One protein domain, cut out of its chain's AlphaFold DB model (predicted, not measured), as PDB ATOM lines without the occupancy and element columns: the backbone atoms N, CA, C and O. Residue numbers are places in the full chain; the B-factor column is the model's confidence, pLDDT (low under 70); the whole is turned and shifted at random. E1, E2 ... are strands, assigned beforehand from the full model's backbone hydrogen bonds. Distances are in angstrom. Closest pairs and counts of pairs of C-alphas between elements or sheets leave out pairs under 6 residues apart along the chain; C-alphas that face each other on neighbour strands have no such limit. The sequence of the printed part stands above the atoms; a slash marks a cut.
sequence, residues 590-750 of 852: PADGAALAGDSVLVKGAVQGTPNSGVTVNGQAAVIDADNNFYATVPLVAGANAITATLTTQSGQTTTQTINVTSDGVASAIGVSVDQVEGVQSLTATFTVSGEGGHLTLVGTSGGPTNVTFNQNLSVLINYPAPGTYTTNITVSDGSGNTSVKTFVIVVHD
ATOM      1  N   PRO A 590      40.901  10.711  37.555       95.19
ATOM      2  CA  PRO A 590      40.257   9.401  37.433       95.19
ATOM      3  C   PRO A 590      40.911   8.358  38.359       95.19
ATOM      4  O   PRO A 590      41.913   8.631  39.012       95.19
ATOM      5  N   ALA A 591      40.316   7.168  38.443       95.00
ATOM      6  CA  ALA A 591      40.932   6.022  39.114       95.00
ATOM      7  C   ALA A 591      41.925   5.305  38.179       95.00
ATOM      8  O   ALA A 591      41.799   5.389  36.954       95.00
ATOM      9  N   ASP A 592      42.877   4.561  38.746       95.94
ATOM     10  CA  ASP A 592      43.740   3.665  37.967       95.94
ATOM     11  C   ASP A 592      42.907   2.574  37.270       95.94
ATOM     12  O   ASP A 592      41.944   2.047  37.832       95.94
ATOM     13  N   GLY A 593      43.245   2.274  36.018       95.06
ATOM     14  CA  GLY A 593      42.495   1.372  35.145       95.06
ATOM     15  C   GLY A 593      41.195   1.943  34.560       95.06
ATOM     16  O   GLY A 593      40.474   1.204  33.888       95.06
ATOM     17  N   ALA A 594      40.859   3.221  34.783       96.25
ATOM     18  CA  ALA A 594      39.608   3.796  34.283       96.25
ATOM     19  C   ALA A 594      39.525   3.813  32.744       96.25
ATOM     20  O   ALA A 594      40.496   4.129  32.053       96.25
ATOM     21  N   ALA A 595      38.334   3.526  32.215       95.75
ATOM     22  CA  ALA A 595      37.975   3.771  30.822       95.75
ATOM     23  C   ALA A 595      37.250   5.120  30.714       95.75
ATOM     24  O   ALA A 595      36.314   5.387  31.468       95.75
ATOM     25  N   LEU A 596      37.707   5.964  29.796       93.69
ATOM     26  CA  LEU A 596      37.285   7.348  29.608       93.69
ATOM     27  C   LEU A 596      36.812   7.559  28.163       93.69
ATOM     28  O   LEU A 596      37.256   6.866  27.250       93.69
ATOM     29  N   ALA A 597      35.923   8.526  27.963       87.94
ATOM     30  CA  ALA A 597      35.558   9.020  26.640       87.94
ATOM     31  C   ALA A 597      36.124  10.433  26.472       87.94
ATOM     32  O   ALA A 597      36.018  11.243  27.396       87.94
ATOM     33  N   GLY A 598      36.702  10.729  25.309       88.06
ATOM     34  CA  GLY A 598      37.218  12.051  24.968       88.06
ATOM     35  C   GLY A 598      38.700  12.113  24.584       88.06
ATOM     36  O   GLY A 598      39.487  11.178  24.753       88.06
ATOM     37  N   ASP A 599      39.078  13.302  24.121       89.69
ATOM     38  CA  ASP A 599      40.447  13.761  23.844       89.69
ATOM     39  C   ASP A 599      41.187  14.306  25.082       89.69
ATOM     40  O   ASP A 599      42.331  14.749  24.986       89.69
ATOM     41  N   SER A 600      40.525  14.363  26.239       91.00
ATOM     42  CA  SER A 600      41.013  15.069  27.426       91.00
ATOM     43  C   SER A 600      40.279  14.639  28.701       91.00
ATOM     44  O   SER A 600      39.110  14.260  28.653       91.00
ATOM     45  N   VAL A 601      40.945  14.727  29.858       93.06
ATOM     46  CA  VAL A 601      40.343  14.460  31.178       93.06
ATOM     47  C   VAL A 601      40.760  15.498  32.218       93.06
ATOM     48  O   VAL A 601      41.925  15.883  32.296       93.06
ATOM     49  N   LEU A 602      39.807  15.923  33.053       93.50
ATOM     50  CA  LEU A 602      40.095  16.686  34.267       93.50
ATOM     51  C   LEU A 602      40.597  15.736  35.361       93.50
ATOM     52  O   LEU A 602      39.833  14.957  35.935       93.50
ATOM     53  N   VAL A 603      41.885  15.838  35.657       96.38
ATOM     54  CA  VAL A 603      42.569  15.146  36.745       96.38
ATOM     55  C   VAL A 603      42.394  15.926  38.046       96.38
ATOM     56  O   VAL A 603      42.459  17.157  38.066       96.38
ATOM     57  N   LYS A 604      42.177  15.187  39.135       96.56
ATOM     58  CA  LYS A 604      42.045  15.666  40.512       96.56
ATOM     59  C   LYS A 604      42.869  14.788  41.448       96.56
ATOM     60  O   LYS A 604      42.935  13.570  41.265       96.56
ATOM     61  N   GLY A 605      43.419  15.382  42.494       96.50
ATOM     62  CA  GLY A 605      44.040  14.652  43.594       96.50
ATOM     63  C   GLY A 605      44.340  15.549  44.786       96.50
ATOM     64  O   GLY A 605      43.946  16.709  44.785       96.50
ATOM     65  N   ALA A 606      45.036  15.019  45.785       96.12
ATOM     66  CA  ALA A 606      45.477  15.739  46.976       96.12
ATOM     67  C   ALA A 606      46.992  15.593  47.181       96.12
ATOM     68  O   ALA A 606      47.589  14.585  46.780       96.12
ATOM     69  N   VAL A 607      47.608  16.592  47.816       95.50
ATOM     70  CA  VAL A 607      49.028  16.583  48.189       95.50
ATOM     71  C   VAL A 607      49.257  16.952  49.648       95.50
ATOM     72  O   VAL A 607      48.509  17.714  50.252       95.50
ATOM     73  N   GLN A 608      50.353  16.438  50.201       92.88
ATOM     74  CA  GLN A 608      50.887  16.841  51.494       92.88
ATOM     75  C   GLN A 608      52.373  17.163  51.300       92.88
ATOM     76  O   GLN A 608      53.164  16.287  50.950       92.88
ATOM     77  N   GLY A 609      52.764  18.421  51.502       90.50
ATOM     78  CA  GLY A 609      54.137  18.876  51.287       90.50
ATOM     79  C   GLY A 609      54.456  20.170  52.027       90.50
ATOM     80  O   GLY A 609      53.622  20.719  52.747       90.50
ATOM     81  N   THR A 610      55.674  20.679  51.843       89.69
ATOM     82  CA  THR A 610      56.076  21.974  52.410       89.69
ATOM     83  C   THR A 610      55.242  23.118  51.819       89.69
ATOM     84  O   THR A 610      54.831  23.024  50.656       89.69
ATOM     85  N   PRO A 611      55.061  24.245  52.534       88.12
ATOM     86  CA  PRO A 611      54.568  25.479  51.930       88.12
ATOM     87  C   PRO A 611      55.333  25.818  50.642       88.12
ATOM     88  O   PRO A 611      56.532  25.564  50.540       88.12
ATOM     89  N   ASN A 612      54.621  26.365  49.654       92.56
ATOM     90  CA  ASN A 612      55.139  26.603  48.302       92.56
ATOM     91  C   ASN A 612      55.679  25.353  47.569       92.56
ATOM     92  O   ASN A 612      56.551  25.464  46.716       92.56
ATOM     93  N   SER A 613      55.133  24.168  47.851       93.56
ATOM     94  CA  SER A 613      55.214  23.068  46.883       93.56
ATOM     95  C   SER A 613      54.328  23.358  45.662       93.56
ATOM     96  O   SER A 613      53.320  24.061  45.774       93.56
ATOM     97  N   GLY A 614      54.710  22.808  44.513       94.75
ATOM     98  CA  GLY A 614      53.971  22.825  43.252       94.75
ATOM     99  C   GLY A 614      53.746  21.403  42.740       94.75
ATOM    100  O   GLY A 614      54.391  20.463  43.205       94.75
ATOM    101  N   VAL A 615      52.810  21.221  41.810       97.19
ATOM    102  CA  VAL A 615      52.516  19.920  41.198       97.19
ATOM    103  C   VAL A 615      52.579  20.073  39.688       97.19
ATOM    104  O   VAL A 615      52.096  21.063  39.145       97.19
ATOM    105  N   THR A 616      53.115  19.066  39.003       97.06
ATOM    106  CA  THR A 616      52.896  18.875  37.564       97.06
ATOM    107  C   THR A 616      52.114  17.598  37.307       97.06
ATOM    108  O   THR A 616      52.218  16.645  38.078       97.06
ATOM    109  N   VAL A 617      51.367  17.554  36.205       97.19
ATOM    110  CA  VAL A 617      50.774  16.332  35.656       97.19
ATOM    111  C   VAL A 617      51.188  16.222  34.191       97.19
ATOM    112  O   VAL A 617      50.978  17.148  33.412       97.19
ATOM    113  N   ASN A 618      51.853  15.122  33.827       95.06
ATOM    114  CA  ASN A 618      52.501  14.924  32.521       95.06
ATOM    115  C   ASN A 618      53.378  16.119  32.071       95.06
ATOM    116  O   ASN A 618      53.468  16.434  30.888       95.06
ATOM    117  N   GLY A 619      54.037  16.783  33.030       89.69
ATOM    118  CA  GLY A 619      54.928  17.927  32.798       89.69
ATOM    119  C   GLY A 619      54.241  19.294  32.674       89.69
ATOM    120  O   GLY A 619      54.939  20.298  32.578       89.69
ATOM    121  N   GLN A 620      52.907  19.365  32.710       91.06
ATOM    122  CA  GLN A 620      52.168  20.632  32.795       91.06
ATOM    123  C   GLN A 620      51.914  20.997  34.259       91.06
ATOM    124  O   GLN A 620      51.551  20.124  35.045       91.06
ATOM    125  N   ALA A 621      52.081  22.269  34.632       91.88
ATOM    126  CA  ALA A 621      51.774  22.743  35.981       91.88
ATOM    127  C   ALA A 621      50.285  22.533  36.312       91.88
ATOM    128  O   ALA A 621      49.404  22.896  35.534       91.88
ATOM    129  N   ALA A 622      50.016  21.951  37.478       94.69
ATOM    130  CA  ALA A 622      48.682  21.800  38.031       94.69
ATOM    131  C   ALA A 622      48.363  22.963  38.976       94.69
ATOM    132  O   ALA A 622      49.221  23.443  39.722       94.69
ATOM    133  N   VAL A 623      47.098  23.370  38.980       93.06
ATOM    134  CA  VAL A 623      46.562  24.317  39.959       93.06
ATOM    135  C   VAL A 623      46.451  23.604  41.304       93.06
ATOM    136  O   VAL A 623      45.992  22.465  41.332       93.06
ATOM    137  N   ILE A 624      46.822  24.251  42.413       94.12
ATOM    138  CA  ILE A 624      46.629  23.717  43.774       94.12
ATOM    139  C   ILE A 624      45.750  24.683  44.569       94.12
ATOM    140  O   ILE A 624      46.016  25.885  44.558       94.12
ATOM    141  N   ASP A 625      44.726  24.173  45.257       92.31
ATOM    142  CA  ASP A 625      43.847  24.975  46.113       92.31
ATOM    143  C   ASP A 625      44.277  25.046  47.589       92.31
ATOM    144  O   ASP A 625      45.269  24.449  48.013       92.31
ATOM    145  N   ALA A 626      43.535  25.827  48.379       89.31
ATOM    146  CA  ALA A 626      43.829  26.071  49.793       89.31
ATOM    147  C   ALA A 626      43.719  24.811  50.676       89.31
ATOM    148  O   ALA A 626      44.369  24.745  51.720       89.31
ATOM    149  N   ASP A 627      42.951  23.806  50.242       91.38
ATOM    150  CA  ASP A 627      42.815  22.509  50.910       91.38
ATOM    151  C   ASP A 627      43.903  21.506  50.462       91.38
ATOM    152  O   ASP A 627      43.967  20.385  50.967       91.38
ATOM    153  N   ASN A 628      44.832  21.933  49.594       93.25
ATOM    154  CA  ASN A 628      45.909  21.147  48.978       93.25
ATOM    155  C   ASN A 628      45.416  20.090  47.972       93.25
ATOM    156  O   ASN A 628      46.092  19.083  47.738       93.25
ATOM    157  N   ASN A 629      44.268  20.321  47.330       95.31
ATOM    158  CA  ASN A 629      43.858  19.543  46.164       95.31
ATOM    159  C   ASN A 629      44.526  20.093  44.903       95.31
ATOM    160  O   ASN A 629      44.602  21.309  44.731       95.31
ATOM    161  N   PHE A 630      44.981  19.214  44.007       96.94
ATOM    162  CA  PHE A 630      45.543  19.595  42.710       96.94
ATOM    163  C   PHE A 630      44.594  19.283  41.547       96.94
ATOM    164  O   PHE A 630      43.868  18.284  41.570       96.94
ATOM    165  N   TYR A 631      44.644  20.125  40.512       95.88
ATOM    166  CA  TYR A 631      43.783  20.081  39.331       95.88
ATOM    167  C   TYR A 631      44.586  20.310  38.047       95.88
ATOM    168  O   TYR A 631      45.344  21.275  37.948       95.88
ATOM    169  N   ALA A 632      44.394  19.453  37.043       95.00
ATOM    170  CA  ALA A 632      44.988  19.614  35.712       95.00
ATOM    171  C   ALA A 632      44.085  19.005  34.631       95.00
ATOM    172  O   ALA A 632      43.476  17.961  34.855       95.00
ATOM    173  N   THR A 633      44.028  19.606  33.443       92.62
ATOM    174  CA  THR A 633      43.354  19.006  32.280       92.62
ATOM    175  C   THR A 633      44.398  18.334  31.400       92.62
ATOM    176  O   THR A 633      45.218  19.013  30.791       92.62
ATOM    177  N   VAL A 634      44.373  17.005  31.327       94.25
ATOM    178  CA  VAL A 634      45.384  16.204  30.623       94.25
ATOM    179  C   VAL A 634      44.832  15.737  29.273       94.25
ATOM    180  O   VAL A 634      43.782  15.088  29.258       94.25
ATOM    181  N   PRO A 635      45.502  16.032  28.141       92.75
ATOM    182  CA  PRO A 635      45.158  15.463  26.838       92.75
ATOM    183  C   PRO A 635      45.333  13.939  26.807       92.75
ATOM    184  O   PRO A 635      46.276  13.408  27.394       92.75
ATOM    185  N   LEU A 636      44.449  13.248  26.089       94.19
ATOM    186  CA  LEU A 636      44.433  11.795  25.933       94.19
ATOM    187  C   LEU A 636      44.480  11.401  24.453       94.19
ATOM    188  O   LEU A 636      43.874  12.049  23.602       94.19
ATOM    189  N   VAL A 637      45.153  10.290  24.158       94.56
ATOM    190  CA  VAL A 637      45.109   9.612  22.854       94.56
ATOM    191  C   VAL A 637      44.234   8.359  22.920       94.56
ATOM    192  O   VAL A 637      43.973   7.824  23.999       94.56
ATOM    193  N   ALA A 638      43.792   7.863  21.764       95.25
ATOM    194  CA  ALA A 638      43.063   6.601  21.680       95.25
ATOM    195  C   ALA A 638      43.931   5.422  22.168       95.25
ATOM    196  O   ALA A 638      45.084   5.277  21.756       95.25
ATOM    197  N   GLY A 639      43.372   4.562  23.020       94.81
ATOM    198  CA  GLY A 639      44.091   3.468  23.673       94.81
ATOM    199  C   GLY A 639      44.574   3.823  25.082       94.81
ATOM    200  O   GLY A 639      43.891   4.529  25.823       94.81
ATOM    201  N   ALA A 640      45.718   3.270  25.491       96.69
ATOM    202  CA  ALA A 640      46.252   3.424  26.846       96.69
ATOM    203  C   ALA A 640      47.050   4.728  27.019       96.69
ATOM    204  O   ALA A 640      47.888   5.072  26.187       96.69
ATOM    205  N   ASN A 641      46.823   5.412  28.138       97.25
ATOM    206  CA  ASN A 641      47.450   6.673  28.521       97.25
ATOM    207  C   ASN A 641      48.015   6.547  29.941       97.25
ATOM    208  O   ASN A 641      47.313   6.092  30.844       97.25
ATOM    209  N   ALA A 642      49.251   7.000  30.151       97.31
ATOM    210  CA  ALA A 642      49.819   7.173  31.485       97.31
ATOM    211  C   ALA A 642      49.647   8.632  31.932       97.31
ATOM    212  O   ALA A 642      49.975   9.561  31.190       97.31
ATOM    213  N   ILE A 643      49.142   8.830  33.148       97.94
ATOM    214  CA  ILE A 643      48.986  10.131  33.797       97.94
ATOM    215  C   ILE A 643      49.879  10.121  35.034       97.94
ATOM    216  O   ILE A 643      49.556   9.491  36.039       97.94
ATOM    217  N   THR A 644      51.017  10.805  34.951       97.62
ATOM    218  CA  THR A 644      52.001  10.915  36.031       97.62
ATOM    219  C   THR A 644      51.923  12.293  36.662       97.62
ATOM    220  O   THR A 644      52.205  13.294  36.002       97.62
ATOM    221  N   ALA A 645      51.585  12.342  37.946       97.81
ATOM    222  CA  ALA A 645      51.712  13.531  38.770       97.81
ATOM    223  C   ALA A 645      53.076  13.546  39.479       97.81
ATOM    224  O   ALA A 645      53.573  12.503  39.912       97.81
ATOM    225  N   THR A 646      53.659  14.736  39.623       97.56
ATOM    226  CA  THR A 646      54.891  14.991  40.386       97.56
ATOM    227  C   THR A 646      54.655  16.172  41.313       97.56
ATOM    228  O   THR A 646      54.421  17.277  40.831       97.56
ATOM    229  N   LEU A 647      54.729  15.952  42.625       96.88
ATOM    230  CA  LEU A 647      54.793  17.008  43.637       96.88
ATOM    231  C   LEU A 647      56.258  17.422  43.803       96.88
ATOM    232  O   LEU A 647      57.093  16.550  44.036       96.88
ATOM    233  N   THR A 648      56.550  18.721  43.734       95.25
ATOM    234  CA  THR A 648      57.892  19.311  43.870       95.25
ATOM    235  C   THR A 648      57.903  20.347  44.994       95.25
ATOM    236  O   THR A 648      57.041  21.222  45.036       95.25
ATOM    237  N   THR A 649      58.873  20.285  45.909       93.12
ATOM    238  CA  THR A 649      59.027  21.265  47.002       93.12
ATOM    239  C   THR A 649      59.866  22.480  46.592       93.12
ATOM    240  O   THR A 649      60.608  22.450  45.608       93.12
ATOM    241  N   GLN A 650      59.852  23.527  47.427       91.06
ATOM    242  CA  GLN A 650      60.818  24.632  47.359       91.06
ATOM    243  C   GLN A 650      62.269  24.129  47.252       91.06
ATOM    244  O   GLN A 650      63.022  24.585  46.398       91.06
ATOM    245  N   SER A 651      62.627  23.146  48.084       87.00
ATOM    246  CA  SER A 651      63.955  22.522  48.145       87.00
ATOM    247  C   SER A 651      64.267  21.548  46.998       87.00
ATOM    248  O   SER A 651      65.307  20.896  47.033       87.00
ATOM    249  N   GLY A 652      63.394  21.423  45.992       88.50
ATOM    250  CA  GLY A 652      63.595  20.538  44.840       88.50
ATOM    251  C   GLY A 652      63.405  19.047  45.135       88.50
ATOM    252  O   GLY A 652      63.723  18.213  44.289       88.50
ATOM    253  N   GLN A 653      62.876  18.686  46.309       90.00
ATOM    254  CA  GLN A 653      62.466  17.309  46.570       90.00
ATOM    255  C   GLN A 653      61.209  16.972  45.785       90.00
ATOM    256  O   GLN A 653      60.332  17.823  45.629       90.00
ATOM    257  N   THR A 654      61.094  15.717  45.354       93.31
ATOM    258  CA  THR A 654      59.940  15.244  44.594       93.31
ATOM    259  C   THR A 654      59.327  13.976  45.173       93.31
ATOM    260  O   THR A 654      59.997  13.169  45.817       93.31
ATOM    261  N   THR A 655      58.033  13.795  44.924       95.06
ATOM    262  CA  THR A 655      57.357  12.495  45.005       95.06
ATOM    263  C   THR A 655      56.397  12.366  43.827       95.06
ATOM    264  O   THR A 655      55.834  13.366  43.370       95.06
ATOM    265  N   THR A 656      56.246  11.157  43.292       96.31
ATOM    266  CA  THR A 656      55.513  10.900  42.047       96.31
ATOM    267  C   THR A 656      54.452   9.824  42.223       96.31
ATOM    268  O   THR A 656      54.575   8.918  43.047       96.31
ATOM    269  N   GLN A 657      53.396   9.917  41.420       97.25
ATOM    270  CA  GLN A 657      52.385   8.876  41.295       97.25
ATOM    271  C   GLN A 657      51.922   8.807  39.843       97.25
ATOM    272  O   GLN A 657      51.679   9.838  39.223       97.25
ATOM    273  N   THR A 658      51.768   7.595  39.316       97.19
ATOM    274  CA  THR A 658      51.254   7.354  37.964       97.19
ATOM    275  C   THR A 658      49.992   6.515  38.048       97.19
ATOM    276  O   THR A 658      49.974   5.510  38.756       97.19
ATOM    277  N   ILE A 659      48.966   6.908  37.297       97.88
ATOM    278  CA  ILE A 659      47.802   6.073  36.986       97.88
ATOM    279  C   ILE A 659      47.720   5.842  35.480       97.88
ATOM    280  O   ILE A 659      48.202   6.643  34.678       97.88
ATOM    281  N   ASN A 660      47.100   4.735  35.100       97.38
ATOM    282  CA  ASN A 660      46.929   4.298  33.727       97.38
ATOM    283  C   ASN A 660      45.439   4.339  33.403       97.38
ATOM    284  O   ASN A 660      44.628   3.777  34.134       97.38
ATOM    285  N   VAL A 661      45.069   4.981  32.303       97.50
ATOM    286  CA  VAL A 661      43.678   5.054  31.842       97.50
ATOM    287  C   VAL A 661      43.590   4.648  30.380       97.50
ATOM    288  O   VAL A 661      44.565   4.737  29.636       97.50
ATOM    289  N   THR A 662      42.420   4.197  29.947       96.81
ATOM    290  CA  THR A 662      42.131   3.961  28.528       96.81
ATOM    291  C   THR A 662      41.156   5.013  28.023       96.81
ATOM    292  O   THR A 662      40.251   5.395  28.760       96.81
ATOM    293  N   SER A 663      41.340   5.496  26.795       95.38
ATOM    294  CA  SER A 663      40.413   6.437  26.158       95.38
ATOM    295  C   SER A 663      40.049   6.009  24.743       95.38
ATOM    296  O   SER A 663      40.827   5.326  24.071       95.38
ATOM    297  N   ASP A 664      38.887   6.448  24.265       92.38
ATOM    298  CA  ASP A 664      38.542   6.392  22.840       92.38
ATOM    299  C   ASP A 664      39.305   7.446  22.008       92.38
ATOM    300  O   ASP A 664      39.483   7.264  20.805       92.38
ATOM    301  N   GLY A 665      39.815   8.507  22.649       88.12
ATOM    302  CA  GLY A 665      40.539   9.605  22.003       88.12
ATOM    303  C   GLY A 665      39.657  10.499  21.124       88.12
ATOM    304  O   GLY A 665      40.179  11.213  20.267       88.12
ATOM    305  N   VAL A 666      38.329  10.441  21.277       86.69
ATOM    306  CA  VAL A 666      37.384  11.130  20.391       86.69
ATOM    307  C   VAL A 666      37.223  12.589  20.817       86.69
ATOM    308  O   VAL A 666      36.604  12.899  21.833       86.69
ATOM    309  N   ALA A 667      37.759  13.508  20.014       80.00
ATOM    310  CA  ALA A 667      37.579  14.939  20.234       80.00
ATOM    311  C   ALA A 667      36.100  15.353  20.157       80.00
ATOM    312  O   ALA A 667      35.353  14.911  19.279       80.00
ATOM    313  N   SER A 668      35.677  16.235  21.065       75.38
ATOM    314  CA  SER A 668      34.328  16.809  21.045       75.38
ATOM    315  C   SER A 668      34.133  17.665  19.788       75.38
ATOM    316  O   SER A 668      34.969  18.514  19.490       75.38
ATOM    317  N   ALA A 669      33.009  17.495  19.082       73.19
ATOM    318  CA  ALA A 669      32.719  18.232  17.842       73.19
ATOM    319  C   ALA A 669      32.628  19.763  18.025       73.19
ATOM    320  O   ALA A 669      32.775  20.513  17.062       73.19
ATOM    321  N   ILE A 670      32.399  20.219  19.260       75.12
ATOM    322  CA  ILE A 670      32.477  21.619  19.680       75.12
ATOM    323  C   ILE A 670      33.609  21.721  20.708       75.12
ATOM    324  O   ILE A 670      33.588  21.040  21.739       75.12
ATOM    325  N   GLY A 671      34.594  22.573  20.429       80.38
ATOM    326  CA  GLY A 671      35.699  22.852  21.338       80.38
ATOM    327  C   GLY A 671      35.282  23.819  22.446       80.38
ATOM    328  O   GLY A 671      34.486  24.727  22.222       80.38
ATOM    329  N   VAL A 672      35.845  23.642  23.641       85.25
ATOM    330  CA  VAL A 672      35.746  24.610  24.743       85.25
ATOM    331  C   VAL A 672      37.114  24.719  25.409       85.25
ATOM    332  O   VAL A 672      37.692  23.700  25.792       85.25
ATOM    333  N   SER A 673      37.614  25.941  25.567       88.19
ATOM    334  CA  SER A 673      38.825  26.272  26.320       88.19
ATOM    335  C   SER A 673      38.564  27.417  27.303       88.19
ATOM    336  O   SER A 673      37.516  28.065  27.259       88.19
ATOM    337  N   VAL A 674      39.524  27.667  28.191       90.31
ATOM    338  CA  VAL A 674      39.566  28.830  29.086       90.31
ATOM    339  C   VAL A 674      40.966  29.444  29.023       90.31
ATOM    340  O   VAL A 674      41.935  28.723  28.784       90.31
ATOM    341  N   ASP A 675      41.065  30.760  29.186       89.56
ATOM    342  CA  ASP A 675      42.325  31.512  29.190       89.56
ATOM    343  C   ASP A 675      43.163  31.289  30.460       89.56
ATOM    344  O   ASP A 675      44.377  31.123  30.369       89.56
ATOM    345  N   GLN A 676      42.522  31.240  31.631       88.00
ATOM    346  CA  GLN A 676      43.166  31.016  32.925       88.00
ATOM    347  C   GLN A 676      42.331  30.112  33.845       88.00
ATOM    348  O   GLN A 676      41.112  30.250  33.953       88.00
ATOM    349  N   VAL A 677      43.011  29.183  34.524       90.75
ATOM    350  CA  VAL A 677      42.431  28.233  35.498       90.75
ATOM    351  C   VAL A 677      42.722  28.606  36.956       90.75
ATOM    352  O   VAL A 677      42.162  28.010  37.875       90.75
ATOM    353  N   GLU A 678      43.554  29.618  37.192       91.88
ATOM    354  CA  GLU A 678      43.798  30.174  38.520       91.88
ATOM    355  C   GLU A 678      44.138  31.664  38.460       91.88
ATOM    356  O   GLU A 678      44.448  32.198  37.397       91.88
ATOM    357  N   GLY A 679      44.083  32.335  39.608       89.38
ATOM    358  CA  GLY A 679      44.477  33.736  39.751       89.38
ATOM    359  C   GLY A 679      44.049  34.310  41.098       89.38
ATOM    360  O   GLY A 679      43.495  33.597  41.931       89.38
ATOM    361  N   VAL A 680      44.310  35.593  41.348       88.50
ATOM    362  CA  VAL A 680      43.891  36.272  42.590       88.50
ATOM    363  C   VAL A 680      42.475  36.842  42.485       88.50
ATOM    364  O   VAL A 680      42.015  37.187  41.397       88.50
ATOM    365  N   GLN A 681      41.786  36.989  43.621       86.50
ATOM    366  CA  GLN A 681      40.498  37.698  43.677       86.50
ATOM    367  C   GLN A 681      40.622  39.163  43.190       86.50
ATOM    368  O   GLN A 681      41.574  39.854  43.549       86.50
ATOM    369  N   SER A 682      39.685  39.726  42.420       87.69
ATOM    370  CA  SER A 682      38.550  39.097  41.719       87.69
ATOM    371  C   SER A 682      39.010  38.576  40.355       87.69
ATOM    372  O   SER A 682      39.530  39.353  39.556       87.69
ATOM    373  N   LEU A 683      38.785  37.294  40.064       89.31
ATOM    374  CA  LEU A 683      39.272  36.663  38.835       89.31
ATOM    375  C   LEU A 683      38.196  36.686  37.745       89.31
ATOM    376  O   LEU A 683      37.083  36.231  37.982       89.31
ATOM    377  N   THR A 684      38.513  37.151  36.536       89.81
ATOM    378  CA  THR A 684      37.629  37.016  35.363       89.81
ATOM    379  C   THR A 684      38.271  36.089  34.338       89.81
ATOM    380  O   THR A 684      39.316  36.423  33.794       89.81
ATOM    381  N   ALA A 685      37.646  34.941  34.075       89.75
ATOM    382  CA  ALA A 685      38.115  33.975  33.082       89.75
ATOM    383  C   ALA A 685      37.257  34.038  31.808       89.75
ATOM    384  O   ALA A 685      36.026  34.130  31.882       89.75
ATOM    385  N   THR A 686      37.905  33.965  30.650       90.62
ATOM    386  CA  THR A 686      37.295  33.973  29.319       90.62
ATOM    387  C   THR A 686      37.211  32.547  28.785       90.62
ATOM    388  O   THR A 686      38.190  31.978  28.302       90.62
ATOM    389  N   PHE A 687      36.015  31.969  28.819       87.62
ATOM    390  CA  PHE A 687      35.747  30.691  28.169       87.62
ATOM    391  C   PHE A 687      35.512  30.924  26.681       87.62
ATOM    392  O   PHE A 687      34.673  31.743  26.314       87.62
ATOM    393  N   THR A 688      36.233  30.210  25.819       87.56
ATOM    394  CA  THR A 688      36.060  30.292  24.364       87.56
ATOM    395  C   THR A 688      35.520  28.973  23.835       87.56
ATOM    396  O   THR A 688      36.125  27.919  24.017       87.56
ATOM    397  N   VAL A 689      34.368  29.048  23.175       83.38
ATOM    398  CA  VAL A 689      33.711  27.943  22.477       83.38
ATOM    399  C   VAL A 689      34.034  28.054  20.991       83.38
ATOM    400  O   VAL A 689      33.895  29.135  20.412       83.38
ATOM    401  N   SER A 690      34.466  26.957  20.370       77.50
ATOM    402  CA  SER A 690      34.848  26.906  18.956       77.50
ATOM    403  C   SER A 690      34.065  25.850  18.174       77.50
ATOM    404  O   SER A 690      33.924  24.707  18.606       77.50
ATOM    405  N   GLY A 691      33.545  26.249  17.010       69.31
ATOM    406  CA  GLY A 691      32.689  25.423  16.153       69.31
ATOM    407  C   GLY A 691      31.565  26.221  15.481       69.31
ATOM    408  O   GLY A 691      31.291  27.365  15.848       69.31
ATOM    409  N   GLU A 692      30.901  25.608  14.502       63.69
ATOM    410  CA  GLU A 692      29.769  26.198  13.776       63.69
ATOM    411  C   GLU A 692      28.439  25.561  14.214       63.69
ATOM    412  O   GLU A 692      28.232  24.363  14.040       63.69
ATOM    413  N   GLY A 693      27.517  26.379  14.732       61.94
ATOM    414  CA  GLY A 693      26.106  26.018  14.928       61.94
ATOM    415  C   GLY A 693      25.799  25.158  16.162       61.94
ATOM    416  O   GLY A 693      25.829  23.930  16.106       61.94
ATOM    417  N   GLY A 694      25.378  25.800  17.254       70.38
ATOM    418  CA  GLY A 694      24.929  25.095  18.453       70.38
ATOM    419  C   GLY A 694      24.206  25.960  19.487       70.38
ATOM    420  O   GLY A 694      24.040  27.175  19.334       70.38
ATOM    421  N   HIS A 695      23.802  25.311  20.577       70.75
ATOM    422  CA  HIS A 695      23.356  25.967  21.804       70.75
ATOM    423  C   HIS A 695      24.373  25.724  22.923       70.75
ATOM    424  O   HIS A 695      24.902  24.626  23.090       70.75
ATOM    425  N   LEU A 696      24.642  26.767  23.698       68.25
ATOM    426  CA  LEU A 696      25.518  26.773  24.859       68.25
ATOM    427  C   LEU A 696      24.670  26.990  26.114       68.25
ATOM    428  O   LEU A 696      23.924  27.964  26.183       68.25
ATOM    429  N   THR A 697      24.837  26.127  27.111       68.56
ATOM    430  CA  THR A 697      24.260  26.266  28.453       68.56
ATOM    431  C   THR A 697      25.400  26.227  29.464       68.56
ATOM    432  O   THR A 697      25.948  25.161  29.764       68.56
ATOM    433  N   LEU A 698      25.776  27.393  29.998       64.62
ATOM    434  CA  LEU A 698      26.757  27.473  31.083       64.62
ATOM    435  C   LEU A 698      26.066  27.241  32.429       64.62
ATOM    436  O   LEU A 698      25.086  27.917  32.738       64.62
ATOM    437  N   VAL A 699      26.603  26.331  33.245       63.12
ATOM    438  CA  VAL A 699      26.174  26.089  34.630       63.12
ATOM    439  C   VAL A 699      27.388  26.255  35.545       63.12
ATOM    440  O   VAL A 699      28.176  25.329  35.745       63.12
ATOM    441  N   GLY A 700      27.556  27.467  36.074       59.59
ATOM    442  CA  GLY A 700      28.615  27.812  37.023       59.59
ATOM    443  C   GLY A 700      28.083  27.951  38.448       59.59
ATOM    444  O   GLY A 700      26.934  28.320  38.667       59.59
ATOM    445  N   THR A 701      28.935  27.714  39.443       55.09
ATOM    446  CA  THR A 701      28.585  27.878  40.868       55.09
ATOM    447  C   THR A 701      28.395  29.337  41.316       55.09
ATOM    448  O   THR A 701      27.951  29.572  42.435       55.09
ATOM    449  N   SER A 702      28.732  30.319  40.470       53.44
ATOM    450  CA  SER A 702      28.670  31.764  40.754       53.44
ATOM    451  C   SER A 702      27.647  32.542  39.907       53.44
ATOM    452  O   SER A 702      27.493  33.747  40.101       53.44
ATOM    453  N   GLY A 703      26.928  31.887  38.987       49.75
ATOM    454  CA  GLY A 703      25.973  32.544  38.089       49.75
ATOM    455  C   GLY A 703      24.897  31.588  37.575       49.75
ATOM    456  O   GLY A 703      25.166  30.417  37.320       49.75
ATOM    457  N   GLY A 704      23.665  32.089  37.438       54.41
ATOM    458  CA  GLY A 704      22.533  31.304  36.936       54.41
ATOM    459  C   GLY A 704      22.729  30.812  35.491       54.41
ATOM    460  O   GLY A 704      23.575  31.350  34.770       54.41
ATOM    461  N   PRO A 705      21.949  29.802  35.055       59.44
ATOM    462  CA  PRO A 705      22.132  29.167  33.755       59.44
ATOM    463  C   PRO A 705      22.021  30.190  32.626       59.44
ATOM    464  O   PRO A 705      20.973  30.804  32.419       59.44
ATOM    465  N   THR A 706      23.127  30.382  31.911       63.94
ATOM    466  CA  THR A 706      23.220  31.342  30.811       63.94
ATOM    467  C   THR A 706      23.137  30.565  29.505       63.94
ATOM    468  O   THR A 706      24.055  29.816  29.170       63.94
ATOM    469  N   ASN A 707      22.017  30.726  28.798       67.31
ATOM    470  CA  ASN A 707      21.734  30.032  27.543       67.31
ATOM    471  C   ASN A 707      22.041  30.958  26.360       67.31
ATOM    472  O   ASN A 707      21.427  32.019  26.238       67.31
ATOM    473  N   VAL A 708      22.955  30.556  25.476       70.12
ATOM    474  CA  VAL A 708      23.376  31.343  24.305       70.12
ATOM    475  C   VAL A 708      23.350  30.467  23.055       70.12
ATOM    476  O   VAL A 708      23.958  29.402  23.019       70.12
ATOM    477  N   THR A 709      22.664  30.910  22.005       70.81
ATOM    478  CA  THR A 709      22.747  30.278  20.678       70.81
ATOM    479  C   THR A 709      23.926  30.878  19.921       70.81
ATOM    480  O   THR A 709      24.058  32.101  19.894       70.81
ATOM    481  N   PHE A 710      24.756  30.052  19.285       72.44
ATOM    482  CA  PHE A 710      25.921  30.513  18.531       72.44
ATOM    483  C   PHE A 710      26.010  29.857  17.149       72.44
ATOM    484  O   PHE A 710      25.641  28.701  16.950       72.44
ATOM    485  N   ASN A 711      26.506  30.619  16.178       68.38
ATOM    486  CA  ASN A 711      26.750  30.194  14.796       68.38
ATOM    487  C   ASN A 711      28.214  30.397  14.359       68.38
ATOM    488  O   ASN A 711      28.551  30.123  13.214       68.38
ATOM    489  N   GLN A 712      29.056  30.900  15.261       74.06
ATOM    490  CA  GLN A 712      30.485  31.177  15.108       74.06
ATOM    491  C   GLN A 712      31.144  30.983  16.487       74.06
ATOM    492  O   GLN A 712      30.428  30.861  17.486       74.06
ATOM    493  N   ASN A 713      32.478  31.040  16.568       78.62
ATOM    494  CA  ASN A 713      33.192  31.032  17.851       78.62
ATOM    495  C   ASN A 713      32.631  32.091  18.823       78.62
ATOM    496  O   ASN A 713      32.393  33.237  18.435       78.62
ATOM    497  N   LEU A 714      32.461  31.709  20.089       82.50
ATOM    498  CA  LEU A 714      31.834  32.523  21.131       82.50
ATOM    499  C   LEU A 714      32.735  32.590  22.368       82.50
ATOM    500  O   LEU A 714      33.093  31.556  22.928       82.50
ATOM    501  N   SER A 715      33.048  33.801  22.827       84.62
ATOM    502  CA  SER A 715      33.747  34.033  24.096       84.62
ATOM    503  C   SER A 715      32.765  34.487  25.179       84.62
ATOM    504  O   SER A 715      31.959  35.390  24.952       84.62
ATOM    505  N   VAL A 716      32.843  33.877  26.361       83.12
ATOM    506  CA  VAL A 716      31.999  34.166  27.529       83.12
ATOM    507  C   VAL A 716      32.890  34.446  28.734       83.12
ATOM    508  O   VAL A 716      33.682  33.598  29.138       83.12
ATOM    509  N   LEU A 717      32.751  35.635  29.315       86.62
ATOM    510  CA  LEU A 717      33.499  36.047  30.500       86.62
ATOM    511  C   LEU A 717      32.714  35.662  31.760       86.62
ATOM    512  O   LEU A 717      31.536  36.002  31.881       86.62
ATOM    513  N   ILE A 718      33.368  34.994  32.712       85.31
ATOM    514  CA  ILE A 718      32.806  34.687  34.036       85.31
ATOM    515  C   ILE A 718      33.704  35.310  35.104       85.31
ATOM    516  O   ILE A 718      34.902  35.029  35.143       85.31
ATOM    517  N   ASN A 719      33.121  36.129  35.983       88.06
ATOM    518  CA  ASN A 719      33.818  36.698  37.135       88.06
ATOM    519  C   ASN A 719      33.578  35.865  38.405       88.06
ATOM    520  O   ASN A 719      32.444  35.513  38.734       88.06
ATOM    521  N   TYR A 720      34.654  35.614  39.141       89.62
ATOM    522  CA  TYR A 720      34.713  34.862  40.388       89.62
ATOM    523  C   TYR A 720      35.172  35.830  41.501       89.62
ATOM    524  O   TYR A 720      36.360  36.158  41.588       89.62
ATOM    525  N   PRO A 721      34.234  36.371  42.306       87.81
ATOM    526  CA  PRO A 721      34.465  37.577  43.111       87.81
ATOM    527  C   PRO A 721      35.117  37.348  44.481       87.81
ATOM    528  O   PRO A 721      35.343  38.318  45.200       87.81
ATOM    529  N   ALA A 722      35.374  36.100  44.872       90.94
ATOM    530  CA  ALA A 722      35.912  35.731  46.181       90.94
ATOM    531  C   ALA A 722      36.898  34.553  46.045       90.94
ATOM    532  O   ALA A 722      36.909  33.907  44.994       90.94
ATOM    533  N   PRO A 723      37.719  34.250  47.069       91.81
ATOM    534  CA  PRO A 723      38.640  33.120  47.035       91.81
ATOM    535  C   PRO A 723      37.901  31.779  47.136       91.81
ATOM    536  O   PRO A 723      36.874  31.683  47.811       91.81
ATOM    537  N   GLY A 724      38.452  30.738  46.513       92.06
ATOM    538  CA  GLY A 724      37.939  29.369  46.591       92.06
ATOM    539  C   GLY A 724      38.032  28.582  45.281       92.06
ATOM    540  O   GLY A 724      38.409  29.108  44.233       92.06
ATOM    541  N   THR A 725      37.665  27.303  45.363       92.56
ATOM    542  CA  THR A 725      37.676  26.344  44.250       92.56
ATOM    543  C   THR A 725      36.297  26.278  43.593       92.56
ATOM    544  O   THR A 725      35.354  25.706  44.143       92.56
ATOM    545  N   TYR A 726      36.166  26.846  42.397       91.00
ATOM    546  CA  TYR A 726      34.917  26.876  41.635       91.00
ATOM    547  C   TYR A 726      34.893  25.772  40.574       91.00
ATOM    548  O   TYR A 726      35.863  25.577  39.848       91.00
ATOM    549  N   THR A 727      33.768  25.061  40.453       88.31
ATOM    550  CA  THR A 727      33.541  24.100  39.361       88.31
ATOM    551  C   THR A 727      32.575  24.706  38.351       88.31
ATOM    552  O   THR A 727      31.442  25.048  38.694       88.31
ATOM    553  N   THR A 728      33.013  24.807  37.100       86.69
ATOM    554  CA  THR A 728      32.246  25.398  36.001       86.69
ATOM    555  C   THR A 728      31.961  24.325  34.961       86.69
ATOM    556  O   THR A 728      32.878  23.807  34.322       86.69
ATOM    557  N   ASN A 729      30.683  23.980  34.798       85.06
ATOM    558  CA  ASN A 729      30.229  23.000  33.818       85.06
ATOM    559  C   ASN A 729      29.701  23.720  32.578       85.06
ATOM    560  O   ASN A 729      28.763  24.517  32.659       85.06
ATOM    561  N   ILE A 730      30.284  23.417  31.423       79.88
ATOM    562  CA  ILE A 730      29.886  23.995  30.144       79.88
ATOM    563  C   ILE A 730      29.246  22.896  29.307       79.88
ATOM    564  O   ILE A 730      29.936  22.000  28.822       79.88
ATOM    565  N   THR A 731      27.923  22.969  29.162       81.19
ATOM    566  CA  THR A 731      27.165  22.081  28.278       81.19
ATOM    567  C   THR A 731      27.042  22.750  26.915       81.19
ATOM    568  O   THR A 731      26.411  23.798  26.793       81.19
ATOM    569  N   VAL A 732      27.622  22.139  25.891       76.81
ATOM    570  CA  VAL A 732      27.416  22.503  24.484       76.81
ATOM    571  C   VAL A 732      26.528  21.457  23.823       76.81
ATOM    572  O   VAL A 732      26.653  20.270  24.124       76.81
ATOM    573  N   SER A 733      25.637  21.875  22.925       76.00
ATOM    574  CA  SER A 733      24.913  20.961  22.042       76.00
ATOM    575  C   SER A 733      24.975  21.389  20.586       76.00
ATOM    576  O   SER A 733      24.836  22.573  20.274       76.00
ATOM    577  N   ASP A 734      25.154  20.409  19.704       70.56
ATOM    578  CA  ASP A 734      25.183  20.616  18.258       70.56
ATOM    579  C   ASP A 734      23.781  20.861  17.666       70.56
ATOM    580  O   ASP A 734      22.752  20.726  18.337       70.56
ATOM    581  N   GLY A 735      23.732  21.194  16.373       67.25
ATOM    582  CA  GLY A 735      22.483  21.336  15.615       67.25
ATOM    583  C   GLY A 735      21.659  20.048  15.436       67.25
ATOM    584  O   GLY A 735      20.570  20.117  14.871       67.25
ATOM    585  N   SER A 736      22.144  18.892  15.908       71.50
ATOM    586  CA  SER A 736      21.405  17.618  15.948       71.50
ATOM    587  C   SER A 736      20.835  17.306  17.342       71.50
ATOM    588  O   SER A 736      20.077  16.347  17.490       71.50
ATOM    589  N   GLY A 737      21.168  18.109  18.359       69.75
ATOM    590  CA  GLY A 737      20.743  17.924  19.746       69.75
ATOM    591  C   GLY A 737      21.664  17.038  20.594       69.75
ATOM    592  O   GLY A 737      21.317  16.749  21.740       69.75
ATOM    593  N   ASN A 738      22.828  16.619  20.086       73.25
ATOM    594  CA  ASN A 738      23.803  15.874  20.886       73.25
ATOM    595  C   ASN A 738      24.465  16.822  21.890       73.25
ATOM    596  O   ASN A 738      25.000  17.856  21.492       73.25
ATOM    597  N   THR A 739      24.463  16.478  23.179       76.25
ATOM    598  CA  THR A 739      25.119  17.264  24.234       76.25
ATOM    599  C   THR A 739      26.523  16.748  24.550       76.25
ATOM    600  O   THR A 739      26.810  15.555  24.497       76.25
ATOM    601  N   SER A 740      27.415  17.655  24.931       77.44
ATOM    602  CA  SER A 740      28.714  17.354  25.535       77.44
ATOM    603  C   SER A 740      28.971  18.327  26.680       77.44
ATOM    604  O   SER A 740      28.683  19.517  26.562       77.44
ATOM    605  N   VAL A 741      29.497  17.825  27.798       81.62
ATOM    606  CA  VAL A 741      29.802  18.631  28.987       81.62
ATOM    607  C   VAL A 741      31.311  18.657  29.180       81.62
ATOM    608  O   VAL A 741      31.910  17.606  29.401       81.62
ATOM    609  N   LYS A 742      31.929  19.842  29.130       84.50
ATOM    610  CA  LYS A 742      33.314  20.036  29.588       84.50
ATOM    611  C   LYS A 742      33.300  20.731  30.952       84.50
ATOM    612  O   LYS A 742      32.630  21.748  31.136       84.50
ATOM    613  N   THR A 743      34.010  20.152  31.917       87.62
ATOM    614  CA  THR A 743      34.104  20.643  33.300       87.62
ATOM    615  C   THR A 743      35.469  21.268  33.536       87.62
ATOM    616  O   THR A 743      36.491  20.613  33.349       87.62
ATOM    617  N   PHE A 744      35.474  22.507  34.014       89.62
ATOM    618  CA  PHE A 744      36.673  23.233  34.418       89.62
ATOM    619  C   PHE A 744      36.655  23.452  35.932       89.62
ATOM    620  O   PHE A 744      35.593  23.659  36.525       89.62
ATOM    621  N   VAL A 745      37.833  23.423  36.554       92.75
ATOM    622  CA  VAL A 745      38.037  23.910  37.923       92.75
ATOM    623  C   VAL A 745      38.835  25.202  37.840       92.75
ATOM    624  O   VAL A 745      39.867  25.238  37.173       92.75
ATOM    625  N   ILE A 746      38.326  26.245  38.491       92.12
ATOM    626  CA  ILE A 746      38.932  27.572  38.567       92.12
ATOM    627  C   ILE A 746      39.244  27.854  40.038       92.12
ATOM    628  O   ILE A 746      38.324  27.873  40.858       92.12
ATOM    629  N   VAL A 747      40.514  28.064  40.385       93.25
ATOM    630  CA  VAL A 747      40.927  28.371  41.767       93.25
ATOM    631  C   VAL A 747      41.235  29.855  41.902       93.25
ATOM    632  O   VAL A 747      42.171  30.372  41.293       93.25
ATOM    633  N   VAL A 748      40.459  30.542  42.736       92.50
ATOM    634  CA  VAL A 748      40.729  31.933  43.099       92.50
ATOM    635  C   VAL A 748      41.513  31.957  44.405       92.50
ATOM    636  O   VAL A 748      41.000  31.593  45.464       92.50
ATOM    637  N   HIS A 749      42.763  32.396  44.330       91.25
ATOM    638  CA  HIS A 749      43.665  32.539  45.466       91.25
ATOM    639  C   HIS A 749      43.319  33.776  46.296       91.25
ATOM    640  O   HIS A 749      43.042  34.855  45.757       91.25
ATOM    641  N   ASP A 750      43.409  33.654  47.621       91.56
ATOM    642  CA  ASP A 750      43.343  34.823  48.493       91.56
ATOM    643  C   ASP A 750      44.616  35.680  48.358       91.56
ATOM    644  O   ASP A 750      45.753  35.206  48.447       91.56
TER     645      ASP A 750
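What this domain is: This is residues 590 to 750 of the 852 residues of an uncharacterized protein of Ramlibacter sp. WS9 (UniProt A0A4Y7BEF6). Two strand sandwiches sit side by side in one flat slab: the first is a single sheet of E1 to E6 folded back on itself, and the second pairs a curled sheet of E8, E14, E13, E10 and E11 with a smaller sheet of E7, E9 and E12. The leaf E1 E4 of the first and the strand E14 of the second meet in the middle of the slab, while E6 and E11 lie far out in their own halves. The printed part has 161 residues, with no named helix and 14 named strands, E1 to E14 in order along the chain, and its class is all strand. The sheet E1 E4 E3 E2 E5 E6 is antiparallel, though E3 and E2 meet only at a point; E8 E14 E13 E10 E11 is mixed and E7 E9 E12 antiparallel. The whole is compact, with a radius of gyration of the C-alphas of 16.8 A, and spans 51 by 40 by 19 A.

Where its parts are: Start at Pro 590 and read on to C-alpha 600 at (41.013, 15.069, 27.426), where E1 begins; it runs to residue 608, 26.1 A. Next come E2, residues 614 to 617, E3, residues 620 to 624, and E4, residues 629 to 635. E5, residues 639 to 648, is 29.1 A long, and E6, residues 654 to 663, is 28.3 A long. After them find E7 at residues 671 to 674, E8 at 678 to 680 and E9 at 683 to 690, 22.6 A. E10 takes residues 694 to 700, E11 residues 703 to 710 and E12 residues 714 to 720. E13, residues 724 to 734, is 32.3 A long; E14, residues 739 to 749, is 32.1 A long and ends at C-alpha 749 at (43.665, 32.539, 45.466).

How they stand to each other: Look first at the folded sheet, one sheet bent back on itself into two leaves: E1 and E4 face E2, E5 and E6, with E3 as the hinge. In E1 and E4, N 603 and O 632 are 2.8 A apart, within hydrogen-bond range. In the hairpin E3 and E4, N 631 and O 623 are 2.8 A apart. On the other leaf, N 616 of E2 and O 646 of E5 are 2.9 A apart, and in the hairpin E5 and E6, N 643 and O 659 are 2.8 A apart. Now go to E14: its C-alpha 743, of Thr, is 7.2 A from that of Leu 602, the closest pair of E14 and E1. In the hairpin E13 and E14, N 728 and O 744 are 2.9 A apart. E8 is the parallel neighbour of E14, with N 749 and O 679 2.8 A apart. E13 and E10 are antiparallel, with N 697 and O 731 2.8 A apart, and the hairpin E10 and E11 has N 696 and O 708 2.8 A apart. The sheet E7 E9 E12 faces this curled sheet, their facing parts 7.7 A centre to centre. Within it, N 673 of E7 and O 688 of E9 are 2.9 A apart, and N 716 of E12 and O 687 of E9 are 2.8 A apart.

The domain as a whole: The two leaves and the two other sheets make a stack of sheets, 4 sheets face to face in turn. The two C-alphas farthest apart are those of Ser 651 and Ser 736, 53.6 A. The printed part has no cut and no long link; E6 to E7, with 7 residues between, is short but not tight. The mean pLDDT of the printed part is 86.4; look for values under 70 at residues 691 to 693, 696 to 707, 711, 735 and 737 of this model.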